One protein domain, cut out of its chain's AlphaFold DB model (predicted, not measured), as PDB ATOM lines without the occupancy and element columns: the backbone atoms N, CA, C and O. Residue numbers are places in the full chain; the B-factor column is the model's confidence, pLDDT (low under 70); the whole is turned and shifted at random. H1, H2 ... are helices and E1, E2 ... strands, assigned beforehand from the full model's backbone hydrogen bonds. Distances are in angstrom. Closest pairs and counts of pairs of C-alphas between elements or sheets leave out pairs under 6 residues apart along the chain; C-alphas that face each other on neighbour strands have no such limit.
ATOM      1  N   ALA A 226      -7.016 -45.319 -23.680       87.00
ATOM      2  CA  ALA A 226      -7.863 -44.137 -23.746       87.00
ATOM      3  C   ALA A 226      -7.445 -43.227 -24.905       87.00
ATOM      4  O   ALA A 226      -6.266 -43.111 -25.242       87.00
ATOM      5  N   SER A 227      -8.426 -42.566 -25.508       85.06
ATOM      6  CA  SER A 227      -8.190 -41.481 -26.448       85.06
ATOM      7  C   SER A 227      -7.681 -40.233 -25.715       85.06
ATOM      8  O   SER A 227      -7.970 -40.070 -24.525       85.06
ATOM      9  N   PRO A 228      -7.027 -39.288 -26.414       83.81
ATOM     10  CA  PRO A 228      -6.919 -37.933 -25.888       83.81
ATOM     11  C   PRO A 228      -8.316 -37.320 -25.707       83.81
ATOM     12  O   PRO A 228      -9.321 -37.824 -26.221       83.81
ATOM     13  N   ALA A 229      -8.375 -36.210 -24.983       84.50
ATOM     14  CA  ALA A 229      -9.560 -35.384 -24.887       84.50
ATOM     15  C   ALA A 229      -9.764 -34.586 -26.170       84.50
ATOM     16  O   ALA A 229      -8.831 -33.978 -26.705       84.50
ATOM     17  N   PHE A 230     -11.011 -34.554 -26.617       85.25
ATOM     18  CA  PHE A 230     -11.467 -33.802 -27.769       85.25
ATOM     19  C   PHE A 230     -12.355 -32.650 -27.329       85.25
ATOM     20  O   PHE A 230     -13.147 -32.777 -26.393       85.25
ATOM     21  N   LEU A 231     -12.248 -31.538 -28.048       83.06
ATOM     22  CA  LEU A 231     -13.241 -30.475 -28.037       83.06
ATOM     23  C   LEU A 231     -13.983 -30.512 -29.362       83.06
ATOM     24  O   LEU A 231     -13.368 -30.516 -30.424       83.06
ATOM     25  N   GLN A 232     -15.304 -30.551 -29.289       83.75
ATOM     26  CA  GLN A 232     -16.185 -30.650 -30.432       83.75
ATOM     27  C   GLN A 232     -17.254 -29.570 -30.367       83.75
ATOM     28  O   GLN A 232     -17.959 -29.439 -29.373       83.75
ATOM     29  N   ALA A 233     -17.409 -28.812 -31.436       79.50
ATOM     30  CA  ALA A 233     -18.506 -27.884 -31.593       79.50
ATOM     31  C   ALA A 233     -19.563 -28.532 -32.514       79.50
ATOM     32  O   ALA A 233     -19.243 -29.050 -33.585       79.50
ATOM     33  N   SER A 234     -20.808 -28.612 -32.036       82.12
ATOM     34  CA  SER A 234     -21.894 -29.347 -32.696       82.12
ATOM     35  C   SER A 234     -22.819 -28.440 -33.501       82.12
ATOM     36  O   SER A 234     -22.913 -27.231 -33.254       82.12
ATOM     37  N   SER A 235     -23.557 -29.044 -34.434       74.62
ATOM     38  CA  SER A 235     -24.596 -28.370 -35.221       74.62
ATOM     39  C   SER A 235     -25.779 -27.904 -34.353       74.62
ATOM     40  O   SER A 235     -26.390 -26.876 -34.640       74.62
ATOM     41  N   ALA A 236     -26.010 -28.557 -33.207       79.12
ATOM     42  CA  ALA A 236     -26.963 -28.144 -32.173       79.12
ATOM     43  C   ALA A 236     -26.477 -26.962 -31.299       79.12
ATOM     44  O   ALA A 236     -27.070 -26.657 -30.259       79.12
ATOM     45  N   MET A 237     -25.395 -26.277 -31.692       80.88
ATOM     46  CA  MET A 237     -24.807 -25.141 -30.970       80.88
ATOM     47  C   MET A 237     -24.355 -25.495 -29.543       80.88
ATOM     48  O   MET A 237     -24.523 -24.713 -28.595       80.88
ATOM     49  N   GLN A 238     -23.740 -26.669 -29.388       86.75
ATOM     50  CA  GLN A 238     -23.076 -27.091 -28.155       86.75
ATOM     51  C   GLN A 238     -21.560 -27.146 -28.350       86.75
ATOM     52  O   GLN A 238     -21.066 -27.421 -29.437       86.75
ATOM     53  N   MET A 239     -20.831 -26.850 -27.277       86.31
ATOM     54  CA  MET A 239     -19.419 -27.173 -27.134       86.31
ATOM     55  C   MET A 239     -19.323 -28.415 -26.251       86.31
ATOM     56  O   MET A 239     -19.831 -28.417 -25.128       86.31
ATOM     57  N   ILE A 240     -18.680 -29.449 -26.765       89.81
ATOM     58  CA  ILE A 240     -18.636 -30.800 -26.223       89.81
ATOM     59  C   ILE A 240     -17.181 -31.136 -25.932       89.81
ATOM     60  O   ILE A 240     -16.354 -31.156 -26.834       89.81
ATOM     61  N   GLY A 241     -16.857 -31.396 -24.675       90.00
ATOM     62  CA  GLY A 241     -15.589 -31.998 -24.285       90.00
ATOM     63  C   GLY A 241     -15.823 -33.479 -24.122       90.00
ATOM     64  O   GLY A 241     -16.765 -33.847 -23.422       90.00
ATOM     65  N   TRP A 242     -15.025 -34.328 -24.759       91.94
ATOM     66  CA  TRP A 242     -15.221 -35.766 -24.637       91.94
ATOM     67  C   TRP A 242     -13.923 -36.563 -24.709       91.94
ATOM     68  O   TRP A 242     -12.942 -36.149 -25.320       91.94
ATOM     69  N   THR A 243     -13.934 -37.721 -24.062       90.50
ATOM     70  CA  THR A 243     -12.910 -38.764 -24.150       90.50
ATOM     71  C   THR A 243     -13.595 -40.103 -24.359       90.50
ATOM     72  O   THR A 243     -14.806 -40.257 -24.157       90.50
ATOM     73  N   MET A 244     -12.809 -41.102 -24.735       91.62
ATOM     74  CA  MET A 244     -13.267 -42.476 -24.693       91.62
ATOM     75  C   MET A 244     -12.154 -43.442 -24.323       91.62
ATOM     76  O   MET A 244     -10.982 -43.195 -24.578       91.62
ATOM     77  N   GLU A 245     -12.545 -44.577 -23.769       92.38
ATOM     78  CA  GLU A 245     -11.665 -45.693 -23.448       92.38
ATOM     79  C   GLU A 245     -12.188 -46.949 -24.132       92.38
ATOM     80  O   GLU A 245     -13.381 -47.255 -24.046       92.38
ATOM     81  N   LYS A 246     -11.313 -47.702 -24.798       91.69
ATOM     82  CA  LYS A 246     -11.694 -48.978 -25.401       91.69
ATOM     83  C   LYS A 246     -11.698 -50.065 -24.331       91.69
ATOM     84  O   LYS A 246     -10.651 -50.508 -23.873       91.69
ATOM     85  N   THR A 247     -12.877 -50.534 -23.944       94.38
ATOM     86  CA  THR A 247     -13.060 -51.524 -22.864       94.38
ATOM     87  C   THR A 247     -13.209 -52.958 -23.377       94.38
ATOM     88  O   THR A 247     -13.123 -53.912 -22.605       94.38
ATOM     89  N   GLY A 248     -13.384 -53.132 -24.686       91.94
ATOM     90  CA  GLY A 248     -13.417 -54.428 -25.361       91.94
ATOM     91  C   GLY A 248     -13.227 -54.277 -26.868       91.94
ATOM     92  O   GLY A 248     -13.035 -53.173 -27.370       91.94
ATOM     93  N   GLU A 249     -13.303 -55.376 -27.621       88.94
ATOM     94  CA  GLU A 249     -13.099 -55.339 -29.082       88.94
ATOM     95  C   GLU A 249     -14.045 -54.355 -29.790       88.94
ATOM     96  O   GLU A 249     -13.647 -53.680 -30.738       88.94
ATOM     97  N   ARG A 250     -15.289 -54.264 -29.302       90.00
ATOM     98  CA  ARG A 250     -16.341 -53.363 -29.798       90.00
ATOM     99  C   ARG A 250     -17.049 -52.603 -28.675       90.00
ATOM    100  O   ARG A 250     -18.171 -52.142 -28.861       90.00
ATOM    101  N   ALA A 251     -16.414 -52.513 -27.511       92.94
ATOM    102  CA  ALA A 251     -16.968 -51.853 -26.338       92.94
ATOM    103  C   ALA A 251     -16.104 -50.653 -25.959       92.94
ATOM    104  O   ALA A 251     -14.874 -50.745 -25.953       92.94
ATOM    105  N   PHE A 252     -16.761 -49.542 -25.649       93.75
ATOM    106  CA  PHE A 252     -16.121 -48.286 -25.293       93.75
ATOM    107  C   PHE A 252     -16.829 -47.662 -24.102       93.75
ATOM    108  O   PHE A 252     -18.048 -47.745 -23.975       93.75
ATOM    109  N   ASN A 253     -16.066 -47.015 -23.236       95.25
ATOM    110  CA  ASN A 253     -16.604 -46.103 -22.244       95.25
ATOM    111  C   ASN A 253     -16.405 -44.678 -22.755       95.25
ATOM    112  O   ASN A 253     -15.269 -44.235 -22.885       95.25
ATOM    113  N   PHE A 254     -17.493 -43.978 -23.061       94.44
ATOM    114  CA  PHE A 254     -17.451 -42.567 -23.436       94.44
ATOM    115  C   PHE A 254     -17.640 -41.718 -22.194       94.44
ATOM    116  O   PHE A 254     -18.493 -42.032 -21.368       94.44
ATOM    117  N   ALA A 255     -16.904 -40.618 -22.090       93.56
ATOM    118  CA  ALA A 255     -17.175 -39.562 -21.128       93.56
ATOM    119  C   ALA A 255     -17.334 -38.251 -21.889       93.56
ATOM    120  O   ALA A 255     -16.488 -37.914 -22.712       93.56
ATOM    121  N   ALA A 256     -18.418 -37.524 -21.633       94.19
ATOM    122  CA  ALA A 256     -18.677 -36.258 -22.296       94.19
ATOM    123  C   ALA A 256     -19.240 -35.214 -21.337       94.19
ATOM    124  O   ALA A 256     -19.962 -35.512 -20.382       94.19
ATOM    125  N   ASN A 257     -18.922 -33.965 -21.633       92.56
ATOM    126  CA  ASN A 257     -19.469 -32.800 -20.979       92.56
ATOM    127  C   ASN A 257     -19.857 -31.770 -22.031       92.56
ATOM    128  O   ASN A 257     -19.123 -31.539 -22.988       92.56
ATOM    129  N   CYS A 258     -21.005 -31.138 -21.840       91.94
ATOM    130  CA  CYS A 258     -21.604 -30.289 -22.851       91.94
ATOM    131  C   CYS A 258     -22.005 -28.957 -22.247       91.94
ATOM    132  O   CYS A 258     -22.736 -28.886 -21.259       91.94
ATOM    133  N   VAL A 259     -21.566 -27.882 -22.886       89.44
ATOM    134  CA  VAL A 259     -21.980 -26.524 -22.556       89.44
ATOM    135  C   VAL A 259     -22.538 -25.854 -23.796       89.44
ATOM    136  O   VAL A 259     -22.223 -26.211 -24.928       89.44
ATOM    137  N   LYS A 260     -23.390 -24.851 -23.599       86.88
ATOM    138  CA  LYS A 260     -23.891 -24.063 -24.723       86.88
ATOM    139  C   LYS A 260     -22.723 -23.357 -25.413       86.88
ATOM    140  O   LYS A 260     -21.994 -22.617 -24.751       86.88
ATOM    141  N   LEU A 261     -22.607 -23.521 -26.728       80.31
ATOM    142  CA  LEU A 261     -21.669 -22.744 -27.526       80.31
ATOM    143  C   LEU A 261     -22.109 -21.277 -27.538       80.31
ATOM    144  O   LEU A 261     -23.285 -20.954 -27.750       80.31
ATOM    145  N   ARG A 262     -21.177 -20.372 -27.247       76.56
ATOM    146  CA  ARG A 262     -21.420 -18.932 -27.185       76.56
ATOM    147  C   ARG A 262     -20.759 -18.250 -28.371       76.56
ATOM    148  O   ARG A 262     -19.675 -18.614 -28.792       76.56
ATOM    149  N   MET A 263     -21.417 -17.207 -28.868       63.75
ATOM    150  CA  MET A 263     -20.974 -16.477 -30.061       63.75
ATOM    151  C   MET A 263     -19.803 -15.521 -29.802       63.75
ATOM    152  O   MET A 263     -19.274 -14.926 -30.732       63.75
ATOM    153  N   ARG A 264     -19.443 -15.291 -28.535       65.81
ATOM    154  CA  ARG A 264     -18.342 -14.405 -28.155       65.81
ATOM    155  C   ARG A 264     -17.268 -15.239 -27.470       65.81
ATOM    156  O   ARG A 264     -17.595 -15.845 -26.449       65.81
ATOM    157  N   PRO A 265     -16.007 -15.202 -27.937       63.88
ATOM    158  CA  PRO A 265     -14.922 -15.963 -27.319       63.88
ATOM    159  C   PRO A 265     -14.793 -15.708 -25.811       63.88
ATOM    160  O   PRO A 265     -14.642 -16.641 -25.035       63.88
ATOM    161  N   GLY A 266     -14.962 -14.455 -25.370       67.44
ATOM    162  CA  GLY A 266     -14.898 -14.088 -23.947       67.44
ATOM    163  C   GLY A 266     -16.052 -14.604 -23.076       67.44
ATOM    164  O   GLY A 266     -15.928 -14.599 -21.856       67.44
ATOM    165  N   ASP A 267     -17.154 -15.052 -23.686       70.31
ATOM    166  CA  ASP A 267     -18.291 -15.672 -22.993       70.31
ATOM    167  C   ASP A 267     -18.254 -17.206 -23.099       70.31
ATOM    168  O   ASP A 267     -19.092 -17.891 -22.500       70.31
ATOM    169  N   GLN A 268     -17.327 -17.761 -23.891       77.00
ATOM    170  CA  GLN A 268     -17.209 -19.197 -24.061       77.00
ATOM    171  C   GLN A 268     -16.679 -19.826 -22.774       77.00
ATOM    172  O   GLN A 268     -15.684 -19.396 -22.198       77.00
ATOM    173  N   THR A 269     -17.350 -20.890 -22.345       74.88
ATOM    174  CA  THR A 269     -16.864 -21.745 -21.260       74.88
ATOM    175  C   THR A 269     -16.373 -23.047 -21.854       74.88
ATOM    176  O   THR A 269     -16.944 -23.547 -22.825       74.88
ATOM    177  N   LEU A 270     -15.289 -23.570 -21.300       77.69
ATOM    178  CA  LEU A 270     -14.790 -24.874 -21.685       77.69
ATOM    179  C   LEU A 270     -15.563 -25.954 -20.914       77.69
ATOM    180  O   LEU A 270     -15.834 -25.765 -19.723       77.69
ATOM    181  N   PRO A 271     -15.923 -27.076 -21.552       78.19
ATOM    182  CA  PRO A 271     -16.628 -28.183 -20.908       78.19
ATOM    183  C   PRO A 271     -15.703 -29.011 -19.986       78.19
ATOM    184  O   PRO A 271     -15.679 -30.231 -20.058       78.19
ATOM    185  N   LEU A 272     -14.952 -28.374 -19.081       68.94
ATOM    186  CA  LEU A 272     -13.864 -28.985 -18.284       68.94
ATOM    187  C   LEU A 272     -14.280 -29.460 -16.888       68.94
ATOM    188  O   LEU A 272     -13.453 -29.521 -15.979       68.94
ATOM    189  N   SER A 273     -15.569 -29.705 -16.649       66.44
ATOM    190  CA  SER A 273     -16.018 -30.122 -15.319       66.44
ATOM    191  C   SER A 273     -15.759 -31.604 -15.067       66.44
ATOM    192  O   SER A 273     -16.088 -32.427 -15.918       66.44
ATOM    193  N   SER A 274     -15.383 -31.926 -13.826       68.12
ATOM    194  CA  SER A 274     -15.377 -33.285 -13.259       68.12
ATOM    195  C   SER A 274     -16.736 -33.999 -13.293       68.12
ATOM    196  O   SER A 274     -16.823 -35.173 -12.954       68.12
ATOM    197  N   ASP A 275     -17.800 -33.284 -13.664       75.75
ATOM    198  CA  ASP A 275     -19.163 -33.799 -13.795       75.75
ATOM    199  C   ASP A 275     -19.443 -34.367 -15.200       75.75
ATOM    200  O   ASP A 275     -20.605 -34.492 -15.595       75.75
ATOM    201  N   ALA A 276     -18.396 -34.684 -15.976       85.62
ATOM    202  CA  ALA A 276     -18.549 -35.388 -17.244       85.62
ATOM    203  C   ALA A 276     -19.380 -36.659 -17.027       85.62
ATOM    204  O   ALA A 276     -19.123 -37.459 -16.124       85.62
ATOM    205  N   LYS A 277     -20.408 -36.832 -17.853       92.94
ATOM    206  CA  LYS A 277     -21.272 -38.007 -17.786       92.94
ATOM    207  C   LYS A 277     -20.649 -39.104 -18.623       92.94
ATOM    208  O   LYS A 277     -20.183 -38.843 -19.734       92.94
ATOM    209  N   SER A 278     -20.660 -40.321 -18.097       93.19
ATOM    210  CA  SER A 278     -20.062 -41.468 -18.768       93.19
ATOM    211  C   SER A 278     -21.074 -42.552 -19.077       93.19
ATOM    212  O   SER A 278     -21.996 -42.794 -18.297       93.19
ATOM    213  N   ALA A 279     -20.857 -43.240 -20.191       96.19
ATOM    214  CA  ALA A 279     -21.632 -44.404 -20.578       96.19
ATOM    215  C   ALA A 279     -20.731 -45.461 -21.217       96.19
ATOM    216  O   ALA A 279     -19.979 -45.185 -22.154       96.19
ATOM    217  N   ALA A 280     -20.863 -46.695 -20.729       95.88
ATOM    218  CA  ALA A 280     -20.292 -47.867 -21.368       95.88
ATOM    219  C   ALA A 280     -21.246 -48.351 -22.465       95.88
ATOM    220  O   ALA A 280     -22.390 -48.713 -22.184       95.88
ATOM    221  N   LEU A 281     -20.769 -48.352 -23.704       95.81
ATOM    222  CA  LEU A 281     -21.522 -48.720 -24.894       95.81
ATOM    223  C   LEU A 281     -20.818 -49.879 -25.602       95.81
ATOM    224  O   LEU A 281     -19.602 -49.861 -25.794       95.81
ATOM    225  N   GLU A 282     -21.590 -50.884 -25.998       94.12
ATOM    226  CA  GLU A 282     -21.118 -52.005 -26.808       94.12
ATOM    227  C   GLU A 282     -21.821 -51.980 -28.163       94.12
ATOM    228  O   GLU A 282     -23.042 -51.838 -28.241       94.12
ATOM    229  N   PHE A 283     -21.042 -52.115 -29.233       92.00
ATOM    230  CA  PHE A 283     -21.529 -51.955 -30.596       92.00
ATOM    231  C   PHE A 283     -21.672 -53.292 -31.305       92.00
ATOM    232  O   PHE A 283     -20.737 -54.093 -31.376       92.00
ATOM    233  N   GLU A 284     -22.845 -53.519 -31.888       90.12
ATOM    234  CA  GLU A 284     -23.117 -54.656 -32.763       90.12
ATOM    235  C   GLU A 284     -22.173 -54.679 -33.981       90.12
ATOM    236  O   GLU A 284     -21.747 -53.622 -34.449       90.12
ATOM    237  N   PRO A 285     -21.823 -55.864 -34.515       88.25
ATOM    238  CA  PRO A 285     -20.956 -55.965 -35.682       88.25
ATOM    239  C   PRO A 285     -21.750 -55.679 -36.963       88.25
ATOM    240  O   PRO A 285     -22.929 -56.032 -37.051       88.25
ATOM    241  N   ASN A 286     -21.095 -55.120 -37.984       83.19
ATOM    242  CA  ASN A 286     -21.735 -54.746 -39.253       83.19
ATOM    243  C   ASN A 286     -22.959 -53.840 -39.041       83.19
ATOM    244  O   ASN A 286     -24.053 -54.096 -39.560       83.19
ATOM    245  N   ARG A 287     -22.776 -52.827 -38.197       87.00
ATOM    246  CA  ARG A 287     -23.734 -51.759 -37.937       87.00
ATOM    247  C   ARG A 287     -23.034 -50.425 -38.034       87.00
ATOM    248  O   ARG A 287     -21.816 -50.336 -37.889       87.00
ATOM    249  N   VAL A 288     -23.838 -49.384 -38.160       85.25
ATOM    250  CA  VAL A 288     -23.429 -48.085 -37.652       85.25
ATOM    251  C   VAL A 288     -24.354 -47.679 -36.527       85.25
ATOM    252  O   VAL A 288     -25.567 -47.862 -36.601       85.25
ATOM    253  N   THR A 289     -23.761 -47.141 -35.475       90.00
ATOM    254  CA  THR A 289     -24.477 -46.645 -34.308       90.00
ATOM    255  C   THR A 289     -24.290 -45.143 -34.211       90.00
ATOM    256  O   THR A 289     -23.156 -44.669 -34.179       90.00
ATOM    257  N   LEU A 290     -25.391 -44.402 -34.176       90.12
ATOM    258  CA  LEU A 290     -25.388 -42.964 -33.951       90.12
ATOM    259  C   LEU A 290     -25.430 -42.674 -32.462       90.12
ATOM    260  O   LEU A 290     -26.239 -43.251 -31.733       90.12
ATOM    261  N   LEU A 291     -24.561 -41.773 -32.019       92.75
ATOM    262  CA  LEU A 291     -24.397 -41.413 -30.621       92.75
ATOM    263  C   LEU A 291     -24.656 -39.931 -30.422       92.75
ATOM    264  O   LEU A 291     -24.060 -39.108 -31.109       92.75
ATOM    265  N   SER A 292     -25.463 -39.599 -29.425       94.12
ATOM    266  CA  SER A 292     -25.539 -38.258 -28.853       94.12
ATOM    267  C   SER A 292     -24.643 -38.235 -27.622       94.12
ATOM    268  O   SER A 292     -24.908 -38.955 -26.660       94.12
ATOM    269  N   LEU A 293     -23.597 -37.413 -27.630       93.94
ATOM    270  CA  LEU A 293     -22.705 -37.214 -26.486       93.94
ATOM    271  C   LEU A 293     -23.377 -36.377 -25.390       93.94
ATOM    272  O   LEU A 293     -23.054 -36.522 -24.213       93.94
ATOM    273  N   CYS A 294     -24.345 -35.542 -25.773       92.44
ATOM    274  CA  CYS A 294     -25.006 -34.578 -24.894       92.44
ATOM    275  C   CYS A 294     -26.434 -34.962 -24.484       92.44
ATOM    276  O   CYS A 294     -27.237 -34.079 -24.166       92.44
ATOM    277  N   ALA A 295     -26.777 -36.254 -24.482       91.81
ATOM    278  CA  ALA A 295     -28.087 -36.687 -23.995       91.81
ATOM    279  C   ALA A 295     -28.231 -36.453 -22.474       91.81
ATOM    280  O   ALA A 295     -27.249 -36.257 -21.752       91.81
ATOM    281  N   GLU A 296     -29.478 -36.428 -21.985       88.44
ATOM    282  CA  GLU A 296     -29.814 -35.990 -20.619       88.44
ATOM    283  C   GLU A 296     -29.033 -36.746 -19.538       88.44
ATOM    284  O   GLU A 296     -28.596 -36.127 -18.571       88.44
ATOM    285  N   ASP A 297     -28.766 -38.037 -19.733       89.44
ATOM    286  CA  ASP A 297     -28.044 -38.890 -18.783       89.44
ATOM    287  C   ASP A 297     -26.587 -39.187 -19.191       89.44
ATOM    288  O   ASP A 297     -25.905 -39.968 -18.532       89.44
ATOM    289  N   GLY A 298     -26.071 -38.511 -20.224       90.56
ATOM    290  CA  GLY A 298     -24.726 -38.714 -20.776       90.56
ATOM    291  C   GLY A 298     -24.742 -39.316 -22.180       90.56
ATOM    292  O   GLY A 298     -25.801 -39.345 -22.806       90.56
ATOM    293  N   PRO A 299     -23.589 -39.783 -22.693       95.62
ATOM    294  CA  PRO A 299     -23.503 -40.370 -24.025       95.62
ATOM    295  C   PRO A 299     -24.506 -41.513 -24.223       95.62
ATOM    296  O   PRO A 299     -24.570 -42.438 -23.415       95.62
ATOM    297  N   ALA A 300     -25.289 -41.466 -25.297       95.25
ATOM    298  CA  ALA A 300     -26.356 -42.430 -25.545       95.25
ATOM    299  C   ALA A 300     -26.494 -42.771 -27.028       95.25
ATOM    300  O   ALA A 300     -26.233 -41.946 -27.904       95.25
ATOM    301  N   VAL A 301     -26.953 -43.995 -27.295       93.56
ATOM    302  CA  VAL A 301     -27.325 -44.435 -28.641       93.56
ATOM    303  C   VAL A 301     -28.630 -43.762 -29.050       93.56
ATOM    304  O   VAL A 301     -29.642 -43.897 -28.367       93.56
ATOM    305  N   VAL A 302     -28.592 -43.064 -30.179       90.25
ATOM    306  CA  VAL A 302     -29.753 -42.430 -30.814       90.25
ATOM    307  C   VAL A 302     -30.418 -43.418 -31.762       90.25
ATOM    308  O   VAL A 302     -31.626 -43.634 -31.705       90.25
ATOM    309  N   GLU A 303     -29.612 -44.061 -32.604       88.69
ATOM    310  CA  GLU A 303     -30.078 -44.989 -33.626       88.69
ATOM    311  C   GLU A 303     -29.015 -46.052 -33.911       88.69
ATOM    312  O   GLU A 303     -27.814 -45.796 -33.823       88.69
ATOM    313  N   VAL A 304     -29.463 -47.253 -34.277       87.62
ATOM    314  CA  VAL A 304     -28.606 -48.318 -34.804       87.62
ATOM    315  C   VAL A 304     -29.116 -48.683 -36.184       87.62
ATOM    316  O   VAL A 304     -30.265 -49.096 -36.337       87.62
ATOM    317  N   SER A 305     -28.242 -48.584 -37.178       81.88
ATOM    318  CA  SER A 305     -28.549 -48.942 -38.554       81.88
ATOM    319  C   SER A 305     -27.802 -50.202 -38.971       81.88
ATOM    320  O   SER A 305     -26.606 -50.370 -38.722       81.88
ATOM    321  N   ALA A 306     -28.523 -51.098 -39.648       78.88
ATOM    322  CA  ALA A 306     -27.947 -52.258 -40.324       78.88
ATOM    323  C   ALA A 306     -27.262 -51.904 -41.654       78.88
ATOM    324  O   ALA A 306     -26.744 -52.792 -42.327       78.88
ATOM    325  N   GLN A 307     -27.269 -50.628 -42.028       67.06
ATOM    326  CA  GLN A 307     -26.680 -50.092 -43.246       67.06
ATOM    327  C   GLN A 307     -25.527 -49.145 -42.877       67.06
ATOM    328  O   GLN A 307     -25.533 -48.550 -41.800       67.06
ATOM    329  N   ALA A 308     -24.525 -49.017 -43.752       62.53
ATOM    330  CA  ALA A 308     -23.443 -48.033 -43.602       62.53
ATOM    331  C   ALA A 308     -23.998 -46.598 -43.541       62.53
ATOM    332  O   ALA A 308     -25.106 -46.386 -44.016       62.53
ATOM    333  N   TYR A 309     -23.258 -45.624 -42.986       57.31
ATOM    334  CA  TYR A 309     -23.709 -44.222 -42.918       57.31
ATOM    335  C   TYR A 309     -24.034 -43.673 -44.296       57.31
ATOM    336  O   TYR A 309     -23.248 -43.806 -45.231       57.31
ATOM    337  N   ARG A 310     -25.228 -43.085 -44.379       55.56
ATOM    338  CA  ARG A 310     -25.910 -42.787 -45.626       55.56
ATOM    339  C   ARG A 310     -26.256 -41.323 -45.800       55.56
ATOM    340  O   ARG A 310     -26.963 -41.045 -46.736       55.56
ATOM    341  N   GLY A 311     -25.896 -40.393 -44.919       49.75
ATOM    342  CA  GLY A 311     -26.187 -38.958 -45.103       49.75
ATOM    343  C   GLY A 311     -27.632 -38.512 -44.812       49.75
ATOM    344  O   GLY A 311     -27.818 -37.437 -44.260       49.75
ATOM    345  N   LEU A 312     -28.672 -39.309 -45.113       53.34
ATOM    346  CA  LEU A 312     -30.097 -39.041 -44.763       53.34
ATOM    347  C   LEU A 312     -30.505 -39.612 -43.398       53.34
ATOM    348  O   LEU A 312     -31.681 -39.844 -43.116       53.34
ATOM    349  N   TRP A 313     -29.525 -39.887 -42.552       63.28
ATOM    350  CA  TRP A 313     -29.784 -40.237 -41.165       63.28
ATOM    351  C   TRP A 313     -30.368 -39.033 -40.417       63.28
ATOM    352  O   TRP A 313     -30.478 -37.963 -41.027       63.28
ATOM    353  N   PRO A 314     -30.850 -39.205 -39.170       63.75
ATOM    354  CA  PRO A 314     -31.497 -38.143 -38.408       63.75
ATOM    355  C   PRO A 314     -30.772 -36.810 -38.570       63.75
ATOM    356  O   PRO A 314     -29.556 -36.802 -38.747       63.75
ATOM    357  N   ALA A 315     -31.501 -35.692 -38.555       65.25
ATOM    358  CA  ALA A 315     -30.901 -34.373 -38.744       65.25
ATOM    359  C   ALA A 315     -29.619 -34.243 -37.899       65.25
ATOM    360  O   ALA A 315     -29.570 -34.742 -36.775       65.25
ATOM    361  N   SER A 316     -28.544 -33.677 -38.457       65.00
ATOM    362  CA  SER A 316     -27.211 -33.747 -37.835       65.00
ATOM    363  C   SER A 316     -27.133 -33.068 -36.462       65.00
ATOM    364  O   SER A 316     -26.155 -33.250 -35.752       65.00
ATOM    365  N   ASP A 317     -28.174 -32.340 -36.055       68.69
ATOM    366  CA  ASP A 317     -28.376 -31.784 -34.715       68.69
ATOM    367  C   ASP A 317     -28.900 -32.802 -33.684       68.69
ATOM    368  O   ASP A 317     -29.030 -32.479 -32.504       68.69
ATOM    369  N   THR A 318     -29.187 -34.033 -34.105       80.12
ATOM    370  CA  THR A 318     -29.715 -35.110 -33.253       80.12
ATOM    371  C   THR A 318     -28.664 -36.136 -32.826       80.12
ATOM    372  O   THR A 318     -28.949 -36.957 -31.955       80.12
ATOM    373  N   TYR A 319     -27.457 -36.105 -33.399       87.50
ATOM    374  CA  TYR A 319     -26.345 -36.971 -33.008       87.50
ATOM    375  C   TYR A 319     -24.995 -36.268 -33.194       87.50
ATOM    376  O   TYR A 319     -24.848 -35.347 -33.985       87.50
ATOM    377  N   ASP A 320     -23.992 -36.726 -32.455       86.75
ATOM    378  CA  ASP A 320     -22.662 -36.127 -32.377       86.75
ATOM    379  C   ASP A 320     -21.577 -36.986 -33.020       86.75
ATOM    380  O   ASP A 320     -20.645 -36.443 -33.619       86.75
ATOM    381  N   LEU A 321     -21.690 -38.311 -32.887       87.25
ATOM    382  CA  LEU A 321     -20.751 -39.286 -33.435       87.25
ATOM    383  C   LEU A 321     -21.490 -40.414 -34.166       87.25
ATOM    384  O   LEU A 321     -22.621 -40.765 -33.826       87.25
ATOM    385  N   ALA A 322     -20.808 -41.041 -35.118       85.50
ATOM    386  CA  ALA A 322     -21.194 -42.295 -35.745       85.50
ATOM    387  C   ALA A 322     -20.097 -43.346 -35.520       85.50
ATOM    388  O   ALA A 322     -18.920 -43.093 -35.778       85.50
ATOM    389  N   VAL A 323     -20.482 -44.532 -35.049       86.50
ATOM    390  CA  VAL A 323     -19.579 -45.668 -34.816       86.50
ATOM    391  C   VAL A 323     -19.872 -46.766 -35.825       86.50
ATOM    392  O   VAL A 323     -20.918 -47.401 -35.754       86.50
ATOM    393  N   ASP A 324     -18.953 -46.984 -36.759       82.50
ATOM    394  CA  ASP A 324     -19.064 -47.927 -37.875       82.50
ATOM    395  C   ASP A 324     -18.275 -49.212 -37.590       82.50
ATOM    396  O   ASP A 324     -17.072 -49.167 -37.343       82.50
ATOM    397  N   THR A 325     -18.941 -50.367 -37.636       83.69
ATOM    398  CA  THR A 325     -18.352 -51.679 -37.320       83.69
ATOM    399  C   THR A 325     -18.308 -52.652 -38.506       83.69
ATOM    400  O   THR A 325     -18.091 -53.850 -38.303       83.69
ATOM    401  N   PHE A 326     -18.476 -52.189 -39.753       74.31
ATOM    402  CA  PHE A 326     -18.450 -53.051 -40.953       74.31
ATOM    403  C   PHE A 326     -17.063 -53.643 -41.279       74.31
ATOM    404  O   PHE A 326     -16.940 -54.536 -42.115       74.31
ATOM    405  N   GLY A 327     -16.006 -53.183 -40.603       68.69
ATOM    406  CA  GLY A 327     -14.623 -53.616 -40.812       68.69
ATOM    407  C   GLY A 327     -13.991 -54.425 -39.683       68.69
ATOM    408  O   GLY A 327     -12.766 -54.509 -39.638       68.69
ATOM    409  N   GLY A 328     -14.788 -54.963 -38.755       71.00
ATOM    410  CA  GLY A 328     -14.307 -55.667 -37.561       71.00
ATOM    411  C   GLY A 328     -13.882 -54.713 -36.443       71.00
ATOM    412  O   GLY A 328     -14.465 -54.755 -35.361       71.00
ATOM    413  N   THR A 329     -12.928 -53.821 -36.718       74.50
ATOM    414  CA  THR A 329     -12.555 -52.741 -35.793       74.50
ATOM    415  C   THR A 329     -13.541 -51.579 -35.933       74.50
ATOM    416  O   THR A 329     -13.730 -51.097 -37.054       74.50
ATOM    417  N   PRO A 330     -14.167 -51.121 -34.834       79.50
ATOM    418  CA  PRO A 330     -15.018 -49.939 -34.849       79.50
ATOM    419  C   PRO A 330     -14.243 -48.697 -35.285       79.50
ATOM    420  O   PRO A 330     -13.158 -48.432 -34.772       79.50
ATOM    421  N   VAL A 331     -14.827 -47.931 -36.196       77.62
ATOM    422  CA  VAL A 331     -14.330 -46.628 -36.635       77.62
ATOM    423  C   VAL A 331     -15.265 -45.564 -36.084       77.62
ATOM    424  O   VAL A 331     -16.476 -45.641 -36.289       77.62
ATOM    425  N   ILE A 332     -14.709 -44.577 -35.384       79.81
ATOM    426  CA  ILE A 332     -15.483 -43.507 -34.746       79.81
ATOM    427  C   ILE A 332     -15.330 -42.234 -35.555       79.81
ATOM    428  O   ILE A 332     -14.225 -41.823 -35.910       79.81
ATOM    429  N   ARG A 333     -16.475 -41.636 -35.869       78.75
ATOM    430  CA  ARG A 333     -16.612 -40.564 -36.844       78.75
ATOM    431  C   ARG A 333     -17.456 -39.448 -36.240       78.75
ATOM    432  O   ARG A 333     -18.390 -39.728 -35.500       78.75
ATOM    433  N   VAL A 334     -17.142 -38.199 -36.560       76.81
ATOM    434  CA  VAL A 334     -17.926 -37.032 -36.125       76.81
ATOM    435  C   VAL A 334     -19.098 -36.791 -37.076       76.81
ATOM    436  O   VAL A 334     -18.990 -37.064 -38.272       76.81
ATOM    437  N   ALA A 335     -20.227 -36.328 -36.533       76.50
ATOM    438  CA  ALA A 335     -21.412 -36.003 -37.316       76.50
ATOM    439  C   ALA A 335     -21.156 -34.853 -38.318       76.50
ATOM    440  O   ALA A 335     -20.317 -33.984 -38.074       76.50
ATOM    441  N   PRO A 336     -21.884 -34.796 -39.442       68.56
ATOM    442  CA  PRO A 336     -21.718 -33.744 -40.439       68.56
ATOM    443  C   PRO A 336     -22.002 -32.365 -39.866       68.56
ATOM    444  O   PRO A 336     -22.939 -32.168 -39.092       68.56
ATOM    445  N   GLY A 337     -21.192 -31.389 -40.272       62.91
ATOM    446  CA  GLY A 337     -21.335 -30.012 -39.808       62.91
ATOM    447  C   GLY A 337     -20.741 -29.730 -38.430       62.91
ATOM    448  O   GLY A 337     -20.756 -28.576 -38.002       62.91
ATOM    449  N   HIS A 338     -20.208 -30.749 -37.754       74.19
ATOM    450  CA  HIS A 338     -19.522 -30.603 -36.478       74.19
ATOM    451  C   HIS A 338     -18.035 -30.326 -36.711       74.19
ATOM    452  O   HIS A 338     -17.440 -30.745 -37.705       74.19
ATOM    453  N   PHE A 339     -17.423 -29.629 -35.764       71.69
ATOM    454  CA  PHE A 339     -15.986 -29.416 -35.708       71.69
ATOM    455  C   PHE A 339     -15.424 -30.180 -34.519       71.69
ATOM    456  O   PHE A 339     -16.007 -30.102 -33.447       71.69
ATOM    457  N   ALA A 340     -14.317 -30.899 -34.681       76.31
ATOM    458  CA  ALA A 340     -13.653 -31.588 -33.581       76.31
ATOM    459  C   ALA A 340     -12.144 -31.348 -33.631       76.31
ATOM    460  O   ALA A 340     -11.533 -31.377 -34.698       76.31
ATOM    461  N   TRP A 341     -11.551 -31.136 -32.463       74.44
ATOM    462  CA  TRP A 341     -10.132 -30.877 -32.271       74.44
ATOM    463  C   TRP A 341      -9.599 -31.744 -31.135       74.44
ATOM    464  O   TRP A 341     -10.209 -31.819 -30.066       74.44
ATOM    465  N   SER A 342      -8.461 -32.401 -31.364       78.88
ATOM    466  CA  SER A 342      -7.743 -33.120 -30.312       78.88
ATOM    467  C   SER A 342      -6.952 -32.128 -29.477       78.88
ATOM    468  O   SER A 342      -6.125 -31.392 -30.000       78.88
ATOM    469  N   THR A 343      -7.163 -32.153 -28.169       73.50
ATOM    470  CA  THR A 343      -6.443 -31.282 -27.233       73.50
ATOM    471  C   THR A 343      -5.044 -31.811 -26.904       73.50
ATOM    472  O   THR A 343      -4.242 -31.112 -26.291       73.50
ATOM    473  N   GLY A 344      -4.775 -33.080 -27.236       76.12
ATOM    474  CA  GLY A 344      -3.587 -33.817 -26.803       76.12
ATOM    475  C   GLY A 344      -3.532 -34.128 -25.301       76.12
ATOM    476  O   GLY A 344      -2.587 -34.778 -24.864       76.12
ATOM    477  N   ALA A 345      -4.510 -33.683 -24.507       80.94
ATOM    478  CA  ALA A 345      -4.576 -33.957 -23.079       80.94
ATOM    479  C   ALA A 345      -5.203 -35.330 -22.799       80.94
ATOM    480  O   ALA A 345      -6.088 -35.766 -23.528       80.94
ATOM    481  N   ASP A 346      -4.805 -35.979 -21.705       81.25
ATOM    482  CA  ASP A 346      -5.314 -37.311 -21.335       81.25
ATOM    483  C   ASP A 346      -6.727 -37.271 -20.721       81.25
ATOM    484  O   ASP A 346      -7.369 -38.303 -20.532       81.25
ATOM    485  N   SER A 347      -7.218 -36.082 -20.360       81.75
ATOM    486  CA  SER A 347      -8.559 -35.888 -19.808       81.75
ATOM    487  C   SER A 347      -9.141 -34.540 -20.208       81.75
ATOM    488  O   SER A 347      -8.414 -33.610 -20.571       81.75
ATOM    489  N   ILE A 348     -10.468 -34.430 -20.122       77.62
ATOM    490  CA  ILE A 348     -11.171 -33.191 -20.448       77.62
ATOM    491  C   ILE A 348     -10.732 -32.094 -19.473       77.62
ATOM    492  O   ILE A 348     -10.412 -31.003 -19.907       77.62
ATOM    493  N   GLU A 349     -10.605 -32.382 -18.177       80.25
ATOM    494  CA  GLU A 349     -10.175 -31.414 -17.156       80.25
ATOM    495  C   GLU A 349      -8.752 -30.880 -17.382       80.25
ATOM    496  O   GLU A 349      -8.427 -29.768 -16.961       80.25
ATOM    497  N   ALA A 350      -7.896 -31.672 -18.030       78.00
ATOM    498  CA  ALA A 350      -6.533 -31.282 -18.368       78.00
ATOM    499  C   ALA A 350      -6.457 -30.370 -19.610       78.00
ATOM    500  O   ALA A 350      -5.429 -29.723 -19.820       78.00
ATOM    501  N   SER A 351      -7.529 -30.257 -20.399       73.75
ATOM    502  CA  SER A 351      -7.618 -29.314 -21.519       73.75
ATOM    503  C   SER A 351      -7.887 -27.900 -20.997       73.75
ATOM    504  O   SER A 351      -9.016 -27.547 -20.703       73.75
ATOM    505  N   GLN A 352      -6.863 -27.066 -20.814       70.00
ATOM    506  CA  GLN A 352      -7.044 -25.757 -20.154       70.00
ATOM    507  C   GLN A 352      -7.267 -24.585 -21.112       70.00
ATOM    508  O   GLN A 352      -7.703 -23.517 -20.681       70.00
ATOM    509  N   GLU A 353      -6.995 -24.774 -22.398       67.31
ATOM    510  CA  GLU A 353      -7.069 -23.723 -23.405       67.31
ATOM    511  C   GLU A 353      -7.643 -24.301 -24.697       67.31
ATOM    512  O   GLU A 353      -7.283 -25.402 -25.116       67.31
ATOM    513  N   ILE A 354      -8.544 -23.550 -25.328       64.25
ATOM    514  CA  ILE A 354      -8.860 -23.785 -26.732       64.25
ATOM    515  C   ILE A 354      -7.776 -23.092 -27.542       64.25
ATOM    516  O   ILE A 354      -7.608 -21.875 -27.421       64.25
ATOM    517  N   ALA A 355      -7.065 -23.868 -28.354       64.19
ATOM    518  CA  ALA A 355      -6.056 -23.340 -29.252       64.19
ATOM    519  C   ALA A 355      -6.688 -22.278 -30.177       64.19
ATOM    520  O   ALA A 355      -7.825 -22.477 -30.621       64.19
ATOM    521  N   PRO A 356      -6.028 -21.136 -30.441       63.31
ATOM    522  CA  PRO A 356      -6.564 -20.101 -31.318       63.31
ATOM    523  C   PRO A 356      -7.075 -20.651 -32.650       63.31
ATOM    524  O   PRO A 356      -8.123 -20.215 -33.088       63.31
ATOM    525  N   GLU A 357      -6.432 -21.672 -33.212       59.25
ATOM    526  CA  GLU A 357      -6.760 -22.351 -34.474       59.25
ATOM    527  C   GLU A 357      -8.114 -23.087 -34.449       59.25
ATOM    528  O   GLU A 357      -8.731 -23.328 -35.483       59.25
ATOM    529  N   PHE A 358      -8.621 -23.435 -33.264       59.06
ATOM    530  CA  PHE A 358      -9.990 -23.935 -33.104       59.06
ATOM    531  C   PHE A 358     -11.018 -22.847 -33.446       59.06
ATOM    532  O   PHE A 358     -12.122 -23.133 -33.913       59.06
ATOM    533  N   TRP A 359     -10.661 -21.594 -33.156       58.50
ATOM    534  CA  TRP A 359     -11.472 -20.419 -33.435       58.50
ATOM    535  C   TRP A 359     -11.114 -19.808 -34.776       58.50
ATOM    536  O   TRP A 359     -12.016 -19.459 -35.509       58.50
TER     537      TRP A 359
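Overview. This is residues 226 to 359 of the 365 residues of an uncharacterized protein of Bradymonas sediminis (UniProt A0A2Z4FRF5). Two twisted antiparallel sheets stand partly face to face as a loose sandwich: a larger one of E4, E3, E2, E1 and E9, and a smaller one of E6, E5, E7 and E8, with edge strands E4 and E6 coming near each other and the short link from E8 to E9 joining the other edges. The small helix H1 and the long loop of residues 261 to 276 lie toward one end of the longest axis, and the link from E4 to E5 lies at the other. The printed part has 134 residues with nine named strands, E1 to E9 in chain order, followed by one named helix, H1. It is mostly strand by class, though under half of the residues, 56 of 134, are in named elements. The whole is compact, with a radius of gyration of the C-alphas of 14.4 A and spans of 44 by 30 by 27 A.

Along the chain. Start at Ala 226 and go on to C-alpha 230 at (-11.467, -33.802, -27.769), where E1, residues 230 to 233, begins. E2, residues 238 to 246, then runs 24.8 A, and E3, residues 251 to 260, the longest strand, runs 28.7 A. After a stretch with no named element, find C-alpha 277 at (-21.272, -38.007, -17.786), where E4, residues 277 to 282, begins its 16.7 A. Next come E5, residues 288 to 292, 13.4 A long, and E6, residues 300 to 305, 14.7 A long. Three strands of four residues follow: E7, residues 321 to 324, 9.9 A; E8, residues 331 to 334, 10.3 A; and E9, residues 339 to 342, 10.5 A. H1, residues 356 to 359, 5.4 A long, ends at C-alpha 359, (-11.472, -20.419, -33.435).

Arrangement. Look first at the larger sheet, in the order E4, E3, E2, E1, E9, which is twisted. E1 to E4 form a meander, each strand the antiparallel neighbour of the one before. In the hairpin of E2 and E3, N 243 and O 255 are 2.9 A apart, within hydrogen-bond range. In the hairpin of E3 and E4, look at N 254 and O 279, 2.9 A. In the hairpin of E1 and E2, N 232 and O 240 are at 2.7 A. E9 is an edge strand, antiparallel to E1 at 165 degrees, with N 341 and O 231 at 2.8 A. Now turn to the smaller sheet, in the order E6, E5, E7, E8. The hairpin of E5 and E6 has N 290 and O 303 at 2.8 A, E5 and E7 have N 289 and O 323 at 2.9 A, and the hairpin of E7 and E8 has N 322 and O 333 at 2.8 A. Between the sheets, the closest C-alphas of E4 and E6 are those of Ala 279 and Ala 300, 7.1 A apart. Those of E8 and E9 are Val 334 and Ala 340, 7.4 A apart. E2 and E7, for instance, are apart. H1 is on the larger sheet but only grazes it, with residues 357 to 358; its closest C-alpha pair with E9 is Phe 358 and Trp 341, 7.0 A. H1 is too short for an O i to N i+4 pair; its one O i to N i+3 pair is within range.

Size, cuts and confidence. The C-alphas farthest apart are those of Gly 266 and Asn 286, 44.0 A. The printed part has no cut. The links from E3 to E4, E6 to E7 and E9 to H1 are long. Mean pLDDT of the printed part is 80.6; 28 residues are under 70, among them 307 to 317 and 353 to 359.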